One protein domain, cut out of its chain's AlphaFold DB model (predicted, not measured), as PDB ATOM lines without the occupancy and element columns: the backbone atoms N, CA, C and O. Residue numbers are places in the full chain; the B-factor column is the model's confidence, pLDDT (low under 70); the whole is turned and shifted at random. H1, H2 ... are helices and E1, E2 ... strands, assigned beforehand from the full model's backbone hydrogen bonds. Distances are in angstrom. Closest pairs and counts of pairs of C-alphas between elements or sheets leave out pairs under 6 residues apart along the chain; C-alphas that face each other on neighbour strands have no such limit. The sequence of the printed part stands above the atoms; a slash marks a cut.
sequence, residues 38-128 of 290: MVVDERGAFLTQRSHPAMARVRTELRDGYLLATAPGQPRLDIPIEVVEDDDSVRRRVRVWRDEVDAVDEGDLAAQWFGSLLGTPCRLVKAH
ATOM      1  N   MET A  38     185.494 184.957 166.863       98.00
ATOM      2  CA  MET A  38     186.234 183.718 167.071       98.00
ATOM      3  C   MET A  38     186.007 183.200 168.487       98.00
ATOM      4  O   MET A  38     185.945 183.973 169.434       98.00
ATOM      5  N   VAL A  39     185.901 181.882 168.637       98.44
ATOM      6  CA  VAL A  39     185.862 181.250 169.958       98.44
ATOM      7  C   VAL A  39     187.291 180.977 170.413       98.44
ATOM      8  O   VAL A  39     188.100 180.491 169.619       98.44
ATOM      9  N   VAL A  40     187.601 181.275 171.669       98.31
ATOM     10  CA  VAL A  40     188.908 181.044 172.296       98.31
ATOM     11  C   VAL A  40     188.761 180.257 173.593       98.31
ATOM     12  O   VAL A  40     187.736 180.357 174.265       98.31
ATOM     13  N   ASP A  41     189.770 179.467 173.940       97.06
ATOM     14  CA  ASP A  41     189.859 178.819 175.248       97.06
ATOM     15  C   ASP A  41     190.250 179.814 176.361       97.06
ATOM     16  O   ASP A  41     190.458 181.007 176.123       97.06
ATOM     17  N   GLU A  42     190.375 179.324 177.596       93.75
ATOM     18  CA  GLU A  42     190.766 180.129 178.765       93.75
ATOM     19  C   GLU A  42     192.156 180.774 178.637       93.75
ATOM     20  O   GLU A  42     192.458 181.741 179.335       93.75
ATOM     21  N   ARG A  43     193.007 180.260 177.741       94.62
ATOM     22  CA  ARG A  43     194.349 180.787 177.459       94.62
ATOM     23  C   ARG A  43     194.351 181.758 176.277       94.62
ATOM     24  O   ARG A  43     195.419 182.206 175.865       94.62
ATOM     25  N   GLY A  44     193.185 182.068 175.713       95.62
ATOM     26  CA  GLY A  44     193.046 182.931 174.544       95.62
ATOM     27  C   GLY A  44     193.435 182.251 173.229       95.62
ATOM     28  O   GLY A  44     193.580 182.940 172.218       95.62
ATOM     29  N   ALA A  45     193.616 180.927 173.199       97.12
ATOM     30  CA  ALA A  45     193.916 180.198 171.974       97.12
ATOM     31  C   ALA A  45     192.629 179.856 171.218       97.12
ATOM     32  O   ALA A  45     191.653 179.360 171.778       97.12
ATOM     33  N   PHE A  46     192.625 180.118 169.913       96.31
ATOM     34  CA  PHE A  46     191.461 179.889 169.067       96.31
ATOM     35  C   PHE A  46     191.003 178.422 169.002       96.31
ATOM     36  O   PHE A  46     191.779 177.503 168.732       96.31
ATOM     37  N   LEU A  47     189.694 178.222 169.134       97.31
ATOM     38  CA  LEU A  47     189.015 176.956 168.889       97.31
ATOM     39  C   LEU A  47     188.512 176.898 167.442       97.31
ATOM     40  O   LEU A  47     188.119 177.902 166.841       97.31
ATOM     41  N   THR A  48     188.553 175.708 166.837       95.44
ATOM     42  CA  THR A  48     188.108 175.522 165.447       95.44
ATOM     43  C   THR A  48     187.338 174.231 165.258       95.44
ATOM     44  O   THR A  48     187.447 173.331 166.086       95.44
ATOM     45  N   GLN A  49     186.665 174.084 164.106       94.38
ATOM     46  CA  GLN A  49     186.000 172.826 163.737       94.38
ATOM     47  C   GLN A  49     186.954 171.631 163.820       94.38
ATOM     48  O   GLN A  49     186.503 170.531 164.106       94.38
ATOM     49  N   ARG A  50     188.266 171.826 163.606       92.88
ATOM     50  CA  ARG A  50     189.284 170.765 163.699       92.88
ATOM     51  C   ARG A  50     189.250 170.059 165.048       92.88
ATOM     52  O   ARG A  50     189.128 168.842 165.067       92.88
ATOM     53  N   SER A  51     189.286 170.828 166.136       93.44
ATOM     54  CA  SER A  51     189.226 170.308 167.503       93.44
ATOM     55  C   SER A  51     187.796 170.138 168.016       93.44
ATOM     56  O   SER A  51     187.551 169.249 168.819       93.44
ATOM     57  N   HIS A  52     186.847 170.945 167.531       95.38
ATOM     58  CA  HIS A  52     185.457 170.942 167.991       95.38
ATOM     59  C   HIS A  52     184.471 170.914 166.806       95.38
ATOM     60  O   HIS A  52     183.918 171.951 166.427       95.38
ATOM     61  N   PRO A  53     184.206 169.736 166.206       93.50
ATOM     62  CA  PRO A  53     183.322 169.607 165.041       93.50
ATOM     63  C   PRO A  53     181.896 170.130 165.267       93.50
ATOM     64  O   PRO A  53     181.246 170.563 164.319       93.50
ATOM     65  N   ALA A  54     181.427 170.172 166.522       94.75
ATOM     66  CA  ALA A  54     180.133 170.742 166.898       94.75
ATOM     67  C   ALA A  54     179.951 172.203 166.441       94.75
ATOM     68  O   ALA A  54     178.825 172.603 166.143       94.75
ATOM     69  N   MET A  55     181.041 172.971 166.289       97.44
ATOM     70  CA  MET A  55     180.995 174.334 165.739       97.44
ATOM     71  C   MET A  55     180.398 174.380 164.323       97.44
ATOM     72  O   MET A  55     179.774 175.371 163.958       97.44
ATOM     73  N   ALA A  56     180.529 173.308 163.530       96.38
ATOM     74  CA  ALA A  56     179.942 173.229 162.192       96.38
ATOM     75  C   ALA A  56     178.407 173.330 162.213       96.38
ATOM     76  O   ALA A  56     177.811 173.788 161.247       96.38
ATOM     77  N   ARG A  57     177.775 172.950 163.332       96.56
ATOM     78  CA  ARG A  57     176.317 172.954 163.512       96.56
ATOM     79  C   ARG A  57     175.771 174.306 163.976       96.56
ATOM     80  O   ARG A  57     174.556 174.454 164.086       96.56
ATOM     81  N   VAL A  58     176.648 175.271 164.270       98.19
ATOM     82  CA  VAL A  58     176.253 176.635 164.630       98.19
ATOM     83  C   VAL A  58     175.838 177.368 163.366       98.19
ATOM     84  O   VAL A  58     176.671 177.639 162.503       98.19
ATOM     85  N   ARG A  59     174.557 177.709 163.255       97.81
ATOM     86  CA  ARG A  59     174.036 178.568 162.190       97.81
ATOM     87  C   ARG A  59     174.121 180.020 162.630       97.81
ATOM     88  O   ARG A  59     173.865 180.320 163.796       97.81
ATOM     89  N   THR A  60     174.469 180.894 161.691       97.81
ATOM     90  CA  THR A  60     174.574 182.334 161.927       97.81
ATOM     91  C   THR A  60     173.590 183.099 161.047       97.81
ATOM     92  O   THR A  60     173.245 182.643 159.959       97.81
ATOM     93  N   GLU A  61     173.122 184.243 161.529       97.75
ATOM     94  CA  GLU A  61     172.280 185.196 160.798       97.75
ATOM     95  C   GLU A  61     172.672 186.612 161.242       97.75
ATOM     96  O   GLU A  61     173.021 186.810 162.404       97.75
ATOM     97  N   LEU A  62     172.633 187.592 160.336       95.81
ATOM     98  CA  LEU A  62     172.744 189.008 160.693       95.81
ATOM     99  C   LEU A  62     171.365 189.646 160.526       95.81
ATOM    100  O   LEU A  62     170.830 189.637 159.417       95.81
ATOM    101  N   ARG A  63     170.795 190.192 161.601       94.44
ATOM    102  CA  ARG A  63     169.474 190.828 161.567       94.44
ATOM    103  C   ARG A  63     169.365 191.936 162.609       94.44
ATOM    104  O   ARG A  63     169.807 191.755 163.736       94.44
ATOM    105  N   ASP A  64     168.783 193.071 162.225       92.44
ATOM    106  CA  ASP A  64     168.459 194.201 163.115       92.44
ATOM    107  C   ASP A  64     169.641 194.710 163.973       92.44
ATOM    108  O   ASP A  64     169.455 195.134 165.107       92.44
ATOM    109  N   GLY A  65     170.872 194.652 163.447       93.06
ATOM    110  CA  GLY A  65     172.086 195.050 164.179       93.06
ATOM    111  C   GLY A  65     172.683 193.964 165.084       93.06
ATOM    112  O   GLY A  65     173.645 194.233 165.802       93.06
ATOM    113  N   TYR A  66     172.166 192.734 165.023       96.06
ATOM    114  CA  TYR A  66     172.634 191.592 165.805       96.06
ATOM    115  C   TYR A  66     173.180 190.469 164.924       96.06
ATOM    116  O   TYR A  66     172.656 190.167 163.851       96.06
ATOM    117  N   LEU A  67     174.219 189.809 165.425       97.25
ATOM    118  CA  LEU A  67     174.652 188.485 165.021       97.25
ATOM    119  C   LEU A  67     173.884 187.459 165.857       97.25
ATOM    120  O   LEU A  67     174.071 187.359 167.068       97.25
ATOM    121  N   LEU A  68     173.035 186.679 165.201       98.06
ATOM    122  CA  LEU A  68     172.290 185.595 165.827       98.06
ATOM    123  C   LEU A  68     173.056 184.286 165.641       98.06
ATOM    124  O   LEU A  68     173.475 183.964 164.527       98.06
ATOM    125  N   ALA A  69     173.198 183.510 166.711       98.38
ATOM    126  CA  ALA A  69     173.750 182.163 166.687       98.38
ATOM    127  C   ALA A  69     172.712 181.151 167.192       98.38
ATOM    128  O   ALA A  69     172.082 181.327 168.237       98.38
ATOM    129  N   THR A  70     172.532 180.066 166.437       98.31
ATOM    130  CA  THR A  70     171.658 178.947 166.817       98.31
ATOM    131  C   THR A  70     172.374 177.621 166.622       98.31
ATOM    132  O   THR A  70     173.141 177.444 165.676       98.31
ATOM    133  N   ALA A  71     172.119 176.668 167.513       97.38
ATOM    134  CA  ALA A  71     172.622 175.308 167.403       97.38
ATOM    135  C   ALA A  71     171.611 174.325 168.017       97.38
ATOM    136  O   ALA A  71     170.853 174.704 168.913       97.38
ATOM    137  N   PRO A  72     171.576 173.060 167.565       94.31
ATOM    138  CA  PRO A  72     170.680 172.060 168.136       94.31
ATOM    139  C   PRO A  72     170.907 171.874 169.641       94.31
ATOM    140  O   PRO A  72     172.030 171.618 170.068       94.31
ATOM    141  N   GLY A  73     169.833 171.971 170.427       93.44
ATOM    142  CA  GLY A  73     169.880 171.833 171.887       93.44
ATOM    143  C   GLY A  73     170.352 173.080 172.642       93.44
ATOM    144  O   GLY A  73     170.485 173.012 173.858       93.44
ATOM    145  N   GLN A  74     170.581 174.202 171.954       96.44
ATOM    146  CA  GLN A  74     170.942 175.481 172.568       96.44
ATOM    147  C   GLN A  74     169.808 176.507 172.399       96.44
ATOM    148  O   GLN A  74     169.117 176.482 171.373       96.44
ATOM    149  N   PRO A  75     169.606 177.435 173.357       96.94
ATOM    150  CA  PRO A  75     168.760 178.603 173.126       96.94
ATOM    151  C   PRO A  75     169.356 179.478 172.012       96.94
ATOM    152  O   PRO A  75     170.524 179.338 171.653       96.94
ATOM    153  N   ARG A  76     168.572 180.397 171.446       97.31
ATOM    154  CA  ARG A  76     169.116 181.403 170.522       97.31
ATOM    155  C   ARG A  76     170.030 182.367 171.291       97.31
ATOM    156  O   ARG A  76     169.668 182.779 172.391       97.31
ATOM    157  N   LEU A  77     171.178 182.711 170.713       98.00
ATOM    158  CA  LEU A  77     172.098 183.726 171.228       98.00
ATOM    159  C   LEU A  77     172.107 184.932 170.285       98.00
ATOM    160  O   LEU A  77     172.347 184.762 169.091       98.00
ATOM    161  N   ASP A  78     171.899 186.129 170.832       96.75
ATOM    162  CA  ASP A  78     171.849 187.385 170.082       96.75
ATOM    163  C   ASP A  78     173.025 188.265 170.542       96.75
ATOM    164  O   ASP A  78     173.125 188.599 171.721       96.75
ATOM    165  N   ILE A  79     173.930 188.615 169.626       95.06
ATOM    166  CA  ILE A  79     175.161 189.372 169.906       95.06
ATOM    167  C   ILE A  79     175.100 190.704 169.150       95.06
ATOM    168  O   ILE A  79     174.991 190.678 167.924       95.06
ATOM    169  N   PRO A  80     175.161 191.872 169.809       92.50
ATOM    170  CA  PRO A  80     175.150 193.148 169.097       92.50
ATOM    171  C   PRO A  80     176.399 193.316 168.209       92.50
ATOM    172  O   PRO A  80     177.528 193.088 168.637       92.50
ATOM    173  N   ILE A  81     176.210 193.721 166.950       90.56
ATOM    174  CA  ILE A  81     177.308 193.875 165.976       90.56
ATOM    175  C   ILE A  81     178.106 195.152 166.226       90.56
ATOM    176  O   ILE A  81     179.319 195.167 166.015       90.56
ATOM    177  N   GLU A  82     177.441 196.219 166.651       80.12
ATOM    178  CA  GLU A  82     178.052 197.508 166.964       80.12
ATOM    179  C   GLU A  82     177.881 197.756 168.459       80.12
ATOM    180  O   GLU A  82     176.795 198.070 168.940       80.12
ATOM    181  N   VAL A  83     178.964 197.553 169.198       70.56
ATOM    182  CA  VAL A  83     179.091 197.961 170.597       70.56
ATOM    183  C   VAL A  83     180.229 198.964 170.668       70.56
ATOM    184  O   VAL A  83     181.105 198.952 169.806       70.56
ATOM    185  N   VAL A  84     180.211 199.842 171.665       63.50
ATOM    186  CA  VAL A  84     181.363 200.703 171.944       63.50
ATOM    187  C   VAL A  84     182.511 199.787 172.365       63.50
ATOM    188  O   VAL A  84     182.421 199.106 173.382       63.50
ATOM    189  N   GLU A  85     183.555 199.728 171.543       66.19
ATOM    190  CA  GLU A  85     184.721 198.848 171.720       66.19
ATOM    191  C   GLU A  85     185.832 199.532 172.547       66.19
ATOM    192  O   GLU A  85     186.964 199.064 172.559       66.19
ATOM    193  N   ASP A  86     185.497 200.612 173.262       64.12
ATOM    194  CA  ASP A  86     186.445 201.494 173.965       64.12
ATOM    195  C   ASP A  86     186.635 201.138 175.453       64.12
ATOM    196  O   ASP A  86     187.345 201.834 176.182       64.12
ATOM    197  N   ASP A  87     185.981 200.077 175.935       70.44
ATOM    198  CA  ASP A  87     186.151 199.609 177.309       70.44
ATOM    199  C   ASP A  87     187.318 198.611 177.398       70.44
ATOM    200  O   ASP A  87     187.201 197.435 177.043       70.44
ATOM    201  N   ASP A  88     188.457 199.075 177.915       71.75
ATOM    202  CA  ASP A  88     189.646 198.245 178.136       71.75
ATOM    203  C   ASP A  88     189.367 197.015 179.026       71.75
ATOM    204  O   ASP A  88     190.106 196.031 178.957       71.75
ATOM    205  N   SER A  89     188.303 197.017 179.843       71.44
ATOM    206  CA  SER A  89     187.968 195.897 180.735       71.44
ATOM    207  C   SER A  89     187.504 194.634 180.000       71.44
ATOM    208  O   SER A  89     187.646 193.530 180.531       71.44
ATOM    209  N   VAL A  90     187.010 194.771 178.764       79.50
ATOM    210  CA  VAL A  90     186.596 193.642 177.913       79.50
ATOM    211  C   VAL A  90     187.656 193.264 176.876       79.50
ATOM    212  O   VAL A  90     187.477 192.301 176.126       79.50
ATOM    213  N   ARG A  91     188.787 193.979 176.838       89.06
ATOM    214  CA  ARG A  91     189.898 193.695 175.928       89.06
ATOM    215  C   ARG A  91     190.683 192.473 176.394       89.06
ATOM    216  O   ARG A  91     191.087 192.343 177.548       89.06
ATOM    217  N   ARG A  92     190.955 191.565 175.463       90.19
ATOM    218  CA  ARG A  92     191.727 190.341 175.689       90.19
ATOM    219  C   ARG A  92     192.795 190.173 174.628       90.19
ATOM    220  O   ARG A  92     192.545 190.386 173.443       90.19
ATOM    221  N   ARG A  93     193.965 189.693 175.048       94.62
ATOM    222  CA  ARG A  93     194.995 189.209 174.128       94.62
ATOM    223  C   ARG A  93     194.663 187.780 173.720       94.62
ATOM    224  O   ARG A  93     194.531 186.910 174.578       94.62
ATOM    225  N   VAL A  94     194.532 187.537 172.421       96.19
ATOM    226  CA  VAL A  94     194.196 186.219 171.872       96.19
ATOM    227  C   VAL A  94     195.202 185.796 170.815       96.19
ATOM    228  O   VAL A  94     195.795 186.626 170.125       96.19
ATOM    229  N   ARG A  95     195.385 184.485 170.672       96.31
ATOM    230  CA  ARG A  95     196.313 183.884 169.717       96.31
ATOM    231  C   ARG A  95     195.556 183.181 168.603       96.31
ATOM    232  O   ARG A  95     194.756 182.277 168.845       96.31
ATOM    233  N   VAL A  96     195.879 183.543 167.366       93.62
ATOM    234  CA  VAL A  96     195.389 182.884 166.154       93.62
ATOM    235  C   VAL A  96     196.575 182.553 165.260       93.62
ATOM    236  O   VAL A  96     197.288 183.421 164.761       93.62
ATOM    237  N   TRP A  97     196.816 181.255 165.082       92.38
ATOM    238  CA  TRP A  97     198.044 180.754 164.463       92.38
ATOM    239  C   TRP A  97     199.295 181.302 165.172       92.38
ATOM    240  O   TRP A  97     199.481 181.058 166.364       92.38
ATOM    241  N   ARG A  98     200.153 182.022 164.445       91.31
ATOM    242  CA  ARG A  98     201.364 182.660 164.976       91.31
ATOM    243  C   ARG A  98     201.129 184.081 165.494       91.31
ATOM    244  O   ARG A  98     202.031 184.634 166.111       91.31
ATOM    245  N   ASP A  99     199.962 184.658 165.222       92.69
ATOM    246  CA  ASP A  99     199.663 186.051 165.537       92.69
ATOM    247  C   ASP A  99     199.031 186.148 166.931       92.69
ATOM    248  O   ASP A  99     198.183 185.328 167.298       92.69
ATOM    249  N   GLU A 100     199.413 187.174 167.687       94.75
ATOM    250  CA  GLU A 100     198.729 187.589 168.910       94.75
ATOM    251  C   GLU A 100     198.128 188.970 168.700       94.75
ATOM    252  O   GLU A 100     198.841 189.913 168.350       94.75
ATOM    253  N   VAL A 101     196.822 189.081 168.907       94.69
ATOM    254  CA  VAL A 101     196.060 190.302 168.646       94.69
ATOM    255  C   VAL A 101     195.062 190.579 169.748       94.69
ATOM    256  O   VAL A 101     194.741 189.700 170.549       94.69
ATOM    257  N   ASP A 102     194.586 191.814 169.780       93.69
ATOM    258  CA  ASP A 102     193.565 192.227 170.724       93.69
ATOM    259  C   ASP A 102     192.175 191.911 170.185       93.69
ATOM    260  O   ASP A 102     191.886 192.035 168.991       93.69
ATOM    261  N   ALA A 103     191.315 191.474 171.087       94.50
ATOM    262  CA  ALA A 103     189.936 191.149 170.806       94.50
ATOM    263  C   ALA A 103     189.047 191.620 171.958       94.50
ATOM    264  O   ALA A 103     189.498 191.723 173.096       94.50
ATOM    265  N   VAL A 104     187.790 191.894 171.648       93.75
ATOM    266  CA  VAL A 104     186.752 192.288 172.596       93.75
ATOM    267  C   VAL A 104     185.977 191.043 173.010       93.75
ATOM    268  O   VAL A 104     185.582 190.246 172.162       93.75
ATOM    269  N   ASP A 105     185.806 190.843 174.307       94.19
ATOM    270  CA  ASP A 105     185.012 189.767 174.893       94.19
ATOM    271  C   ASP A 105     183.509 190.035 174.744       94.19
ATOM    272  O   ASP A 105     183.020 191.079 175.160       94.19
ATOM    273  N   GLU A 106     182.769 189.068 174.199       94.75
ATOM    274  CA  GLU A 106     181.313 189.166 173.995       94.75
ATOM    275  C   GLU A 106     180.496 188.840 175.261       94.75
ATOM    276  O   GLU A 106     179.267 188.748 175.235       94.75
ATOM    277  N   GLY A 107     181.177 188.644 176.391       93.25
ATOM    278  CA  GLY A 107     180.567 188.518 177.706       93.25
ATOM    279  C   GLY A 107     180.148 187.097 178.078       93.25
ATOM    280  O   GLY A 107     180.284 186.124 177.327       93.25
ATOM    281  N   ASP A 108     179.640 186.970 179.303       94.94
ATOM    282  CA  ASP A 108     179.434 185.667 179.941       94.94
ATOM    283  C   ASP A 108     178.291 184.858 179.321       94.94
ATOM    284  O   ASP A 108     178.342 183.629 179.329       94.94
ATOM    285  N   LEU A 109     177.297 185.517 178.715       95.94
ATOM    286  CA  LEU A 109     176.220 184.830 177.996       95.94
ATOM    287  C   LEU A 109     176.762 184.071 176.781       95.94
ATOM    288  O   LEU A 109     176.459 182.890 176.601       95.94
ATOM    289  N   ALA A 110     177.607 184.718 175.972       96.81
ATOM    290  CA  ALA A 110     178.237 184.073 174.828       96.81
ATOM    291  C   ALA A 110     179.215 182.976 175.282       96.81
ATOM    292  O   ALA A 110     179.226 181.885 174.707       96.81
ATOM    293  N   ALA A 111     179.986 183.227 176.344       97.31
ATOM    294  CA  ALA A 111     180.884 182.236 176.933       97.31
ATOM    295  C   ALA A 111     180.132 180.985 177.424       97.31
ATOM    296  O   ALA A 111     180.519 179.865 177.094       97.31
ATOM    297  N   GLN A 112     179.021 181.150 178.146       97.88
ATOM    298  CA  GLN A 112     178.202 180.034 178.626       97.88
ATOM    299  C   GLN A 112     177.572 179.254 177.468       97.88
ATOM    300  O   GLN A 112     177.561 178.022 177.491       97.88
ATOM    301  N   TRP A 113     177.079 179.955 176.445       98.44
ATOM    302  CA  TRP A 113     176.460 179.340 175.274       98.44
ATOM    303  C   TRP A 113     177.445 178.454 174.504       98.44
ATOM    304  O   TRP A 113     177.183 177.270 174.276       98.44
ATOM    305  N   PHE A 114     178.618 178.995 174.158       98.25
ATOM    306  CA  PHE A 114     179.657 178.218 173.479       98.25
ATOM    307  C   PHE A 114     180.249 177.151 174.400       98.25
ATOM    308  O   PHE A 114     180.476 176.031 173.950       98.25
ATOM    309  N   GLY A 115     180.427 177.440 175.688       97.69
ATOM    310  CA  GLY A 115     180.933 176.470 176.654       97.69
ATOM    311  C   GLY A 115     180.022 175.252 176.796       97.69
ATOM    312  O   GLY A 115     180.499 174.116 176.779       97.69
ATOM    313  N   SER A 116     178.705 175.471 176.839       97.25
ATOM    314  CA  SER A 116     177.705 174.401 176.843       97.25
ATOM    315  C   SER A 116     177.730 173.589 175.546       97.25
ATOM    316  O   SER A 116     177.700 172.359 175.591       97.25
ATOM    317  N   LEU A 117     177.822 174.254 174.391       96.75
ATOM    318  CA  LEU A 117     177.853 173.585 173.091       96.75
ATOM    319  C   LEU A 117     179.119 172.740 172.889       96.75
ATOM    320  O   LEU A 117     179.049 171.653 172.315       96.75
ATOM    321  N   LEU A 118     180.275 173.264 173.297       96.06
ATOM    322  CA  LEU A 118     181.582 172.663 173.029       96.06
ATOM    323  C   LEU A 118     182.049 171.720 174.144       96.06
ATOM    324  O   LEU A 118     183.007 170.979 173.937       96.06
ATOM    325  N   GLY A 119     181.379 171.729 175.301       95.88
ATOM    326  CA  GLY A 119     181.731 170.900 176.454       95.88
ATOM    327  C   GLY A 119     183.041 171.314 177.124       95.88
ATOM    328  O   GLY A 119     183.651 170.502 177.815       95.88
ATOM    329  N   THR A 120     183.498 172.549 176.908       96.00
ATOM    330  CA  THR A 120     184.745 173.075 177.472       96.00
ATOM    331  C   THR A 120     184.613 174.568 177.772       96.00
ATOM    332  O   THR A 120     183.963 175.276 176.995       96.00
ATOM    333  N   PRO A 121     185.218 175.088 178.854       97.69
ATOM    334  CA  PRO A 121     185.282 176.524 179.088       97.69
ATOM    335  C   PRO A 121     185.902 177.259 177.893       97.69
ATOM    336  O   PRO A 121     186.994 176.929 177.425       97.69
ATOM    337  N   CYS A 122     185.182 178.247 177.373       98.06
ATOM    338  CA  CYS A 122     185.618 179.073 176.254       98.06
ATOM    339  C   CYS A 122     184.878 180.411 176.255       98.06
ATOM    340  O   CYS A 122     183.888 180.589 176.966       98.06
ATOM    341  N   ARG A 123     185.365 181.364 175.460       97.56
ATOM    342  CA  ARG A 123     184.747 182.681 175.280       97.56
ATOM    343  C   ARG A 123     184.611 182.993 173.802       97.56
ATOM    344  O   ARG A 123     185.459 182.602 172.999       97.56
ATOM    345  N   LEU A 124     183.551 183.705 173.444       97.75
ATOM    346  CA  LEU A 124     183.447 184.323 172.132       97.75
ATOM    347  C   LEU A 124     184.124 185.690 172.198       97.75
ATOM    348  O   LEU A 124     183.868 186.463 173.118       97.75
ATOM    349  N   VAL A 125     184.978 185.974 171.224       96.62
ATOM    350  CA  VAL A 125     185.629 187.274 171.090       96.62
ATOM    351  C   VAL A 125     185.430 187.836 169.691       96.62
ATOM    352  O   VAL A 125     185.261 187.086 168.724       96.62
ATOM    353  N   LYS A 126     185.512 189.153 169.576       95.69
ATOM    354  CA  LYS A 126     185.411 189.921 168.338       95.69
ATOM    355  C   LYS A 126     186.695 190.685 168.080       95.69
ATOM    356  O   LYS A 126     187.337 191.155 169.010       95.69
ATOM    357  N   ALA A 127     187.108 190.780 166.824       93.88
ATOM    358  CA  ALA A 127     188.327 191.488 166.467       93.88
ATOM    359  C   ALA A 127     188.195 192.968 166.853       93.88
ATOM    360  O   ALA A 127     187.263 193.634 166.397       93.88
ATOM    361  N   HIS A 128     189.134 193.448 167.671       91.56
ATOM    362  CA  HIS A 128     189.227 194.854 168.056       91.56
ATOM    363  C   HIS A 128     189.547 195.722 166.817       91.56
ATOM    364  O   HIS A 128     190.264 195.233 165.937       91.56
TER     365      HIS A 128
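What this domain is: This is residues 38 to 128 of the 290 residues of the protein "MOSC domain-containing protein" of Pigmentiphaga humi (UniProt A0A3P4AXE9). A strongly twisted sheet of four strands, E1, E7, E6 and E5, curls like part of a barrel, and helix H2 packs on its strand E7 and bridges to a second, separate sheet of three strands, E2, E3 and E4. The short helix H1 meets the last residues of H2, and residues 81 to 90 run from the second sheet back to the curled one. The printed part has 91 residues, with the order E1 H1 E2 E3 E4 E5 E6 H2 E7; the sheets, E1 - E7 - E6 - E5 and E2 - E3 - E4, are antiparallel throughout. The class is mixed, helices and strands; the whole is compact, with a radius of gyration of the C-alphas of 12.8 A and spans of 33 by 32 by 18 A.

How they stand to each other: In the larger sheet, E7, residues 122 to 127, has staggered pairing: residues 122 to 125 pair with E1, residues 38 to 41, and residues 125 to 127 with E6, residues 99 to 105. N 40 and O 123 are 2.8 A apart, as are N 104 and O 126, both within hydrogen-bond range. E6 forms a hairpin with E5, residues 91 to 96, where N 94 and O 101 are 2.9 A apart. The closest C-alphas of the edge strands E1 and E5, those of Val 40 and Val 94, are 7.4 A apart. H2, residues 107 to 118, is on this sheet at a height of 7.5 A, making two layers, a helix on one face of a sheet. Its closest C-alpha to E7 is that of Ala 111, 4.2 A from that of Arg 123. On the local plane it stands at 62 degrees to E7, only just across the strands. H2 is also on the sheet of E2, residues 59 to 63, E3, residues 66 to 70, and E4, residues 77 to 80; the closest C-alphas of H2 and E4 are those of Ala 110 and Leu 77, 7.1 A apart. These strands form a meander, each the antiparallel neighbour of the one before; N 61 and O 68 are 3.0 A apart, N 67 and O 79 2.8 A. E4 and E7 are apart. H1, residues 53 to 57, and H2 only just touch, with 3 pairs of C-alphas within 8 A, through residues 117 to 118 of H2 alone; the closest are Ala 54 and Leu 118, 6.6 A. In H2 every O i to N i+4 pair is within hydrogen-bond range; in H1 0 of 1 is, beside 2 of 2 O i to N i+3 pairs.

Where its parts are: E1 begins at C-alpha 38, (186.234, 183.718, 167.071), and E7 ends at C-alpha 127, (188.327, 191.488, 166.467). From first to last C-alpha E6 measures 17.8 A, H2 16.6 A, E7 16.0 A and E5 15.6 A.

The domain as a whole: The C-alphas farthest apart, those of Asp 64 and Arg 98, are 34.9 A apart. The printed part has no cut, and the link from E1 to H1, 11 residues, is long. The mean pLDDT of the printed part is 93.1, with residues 84 to 86 under 70.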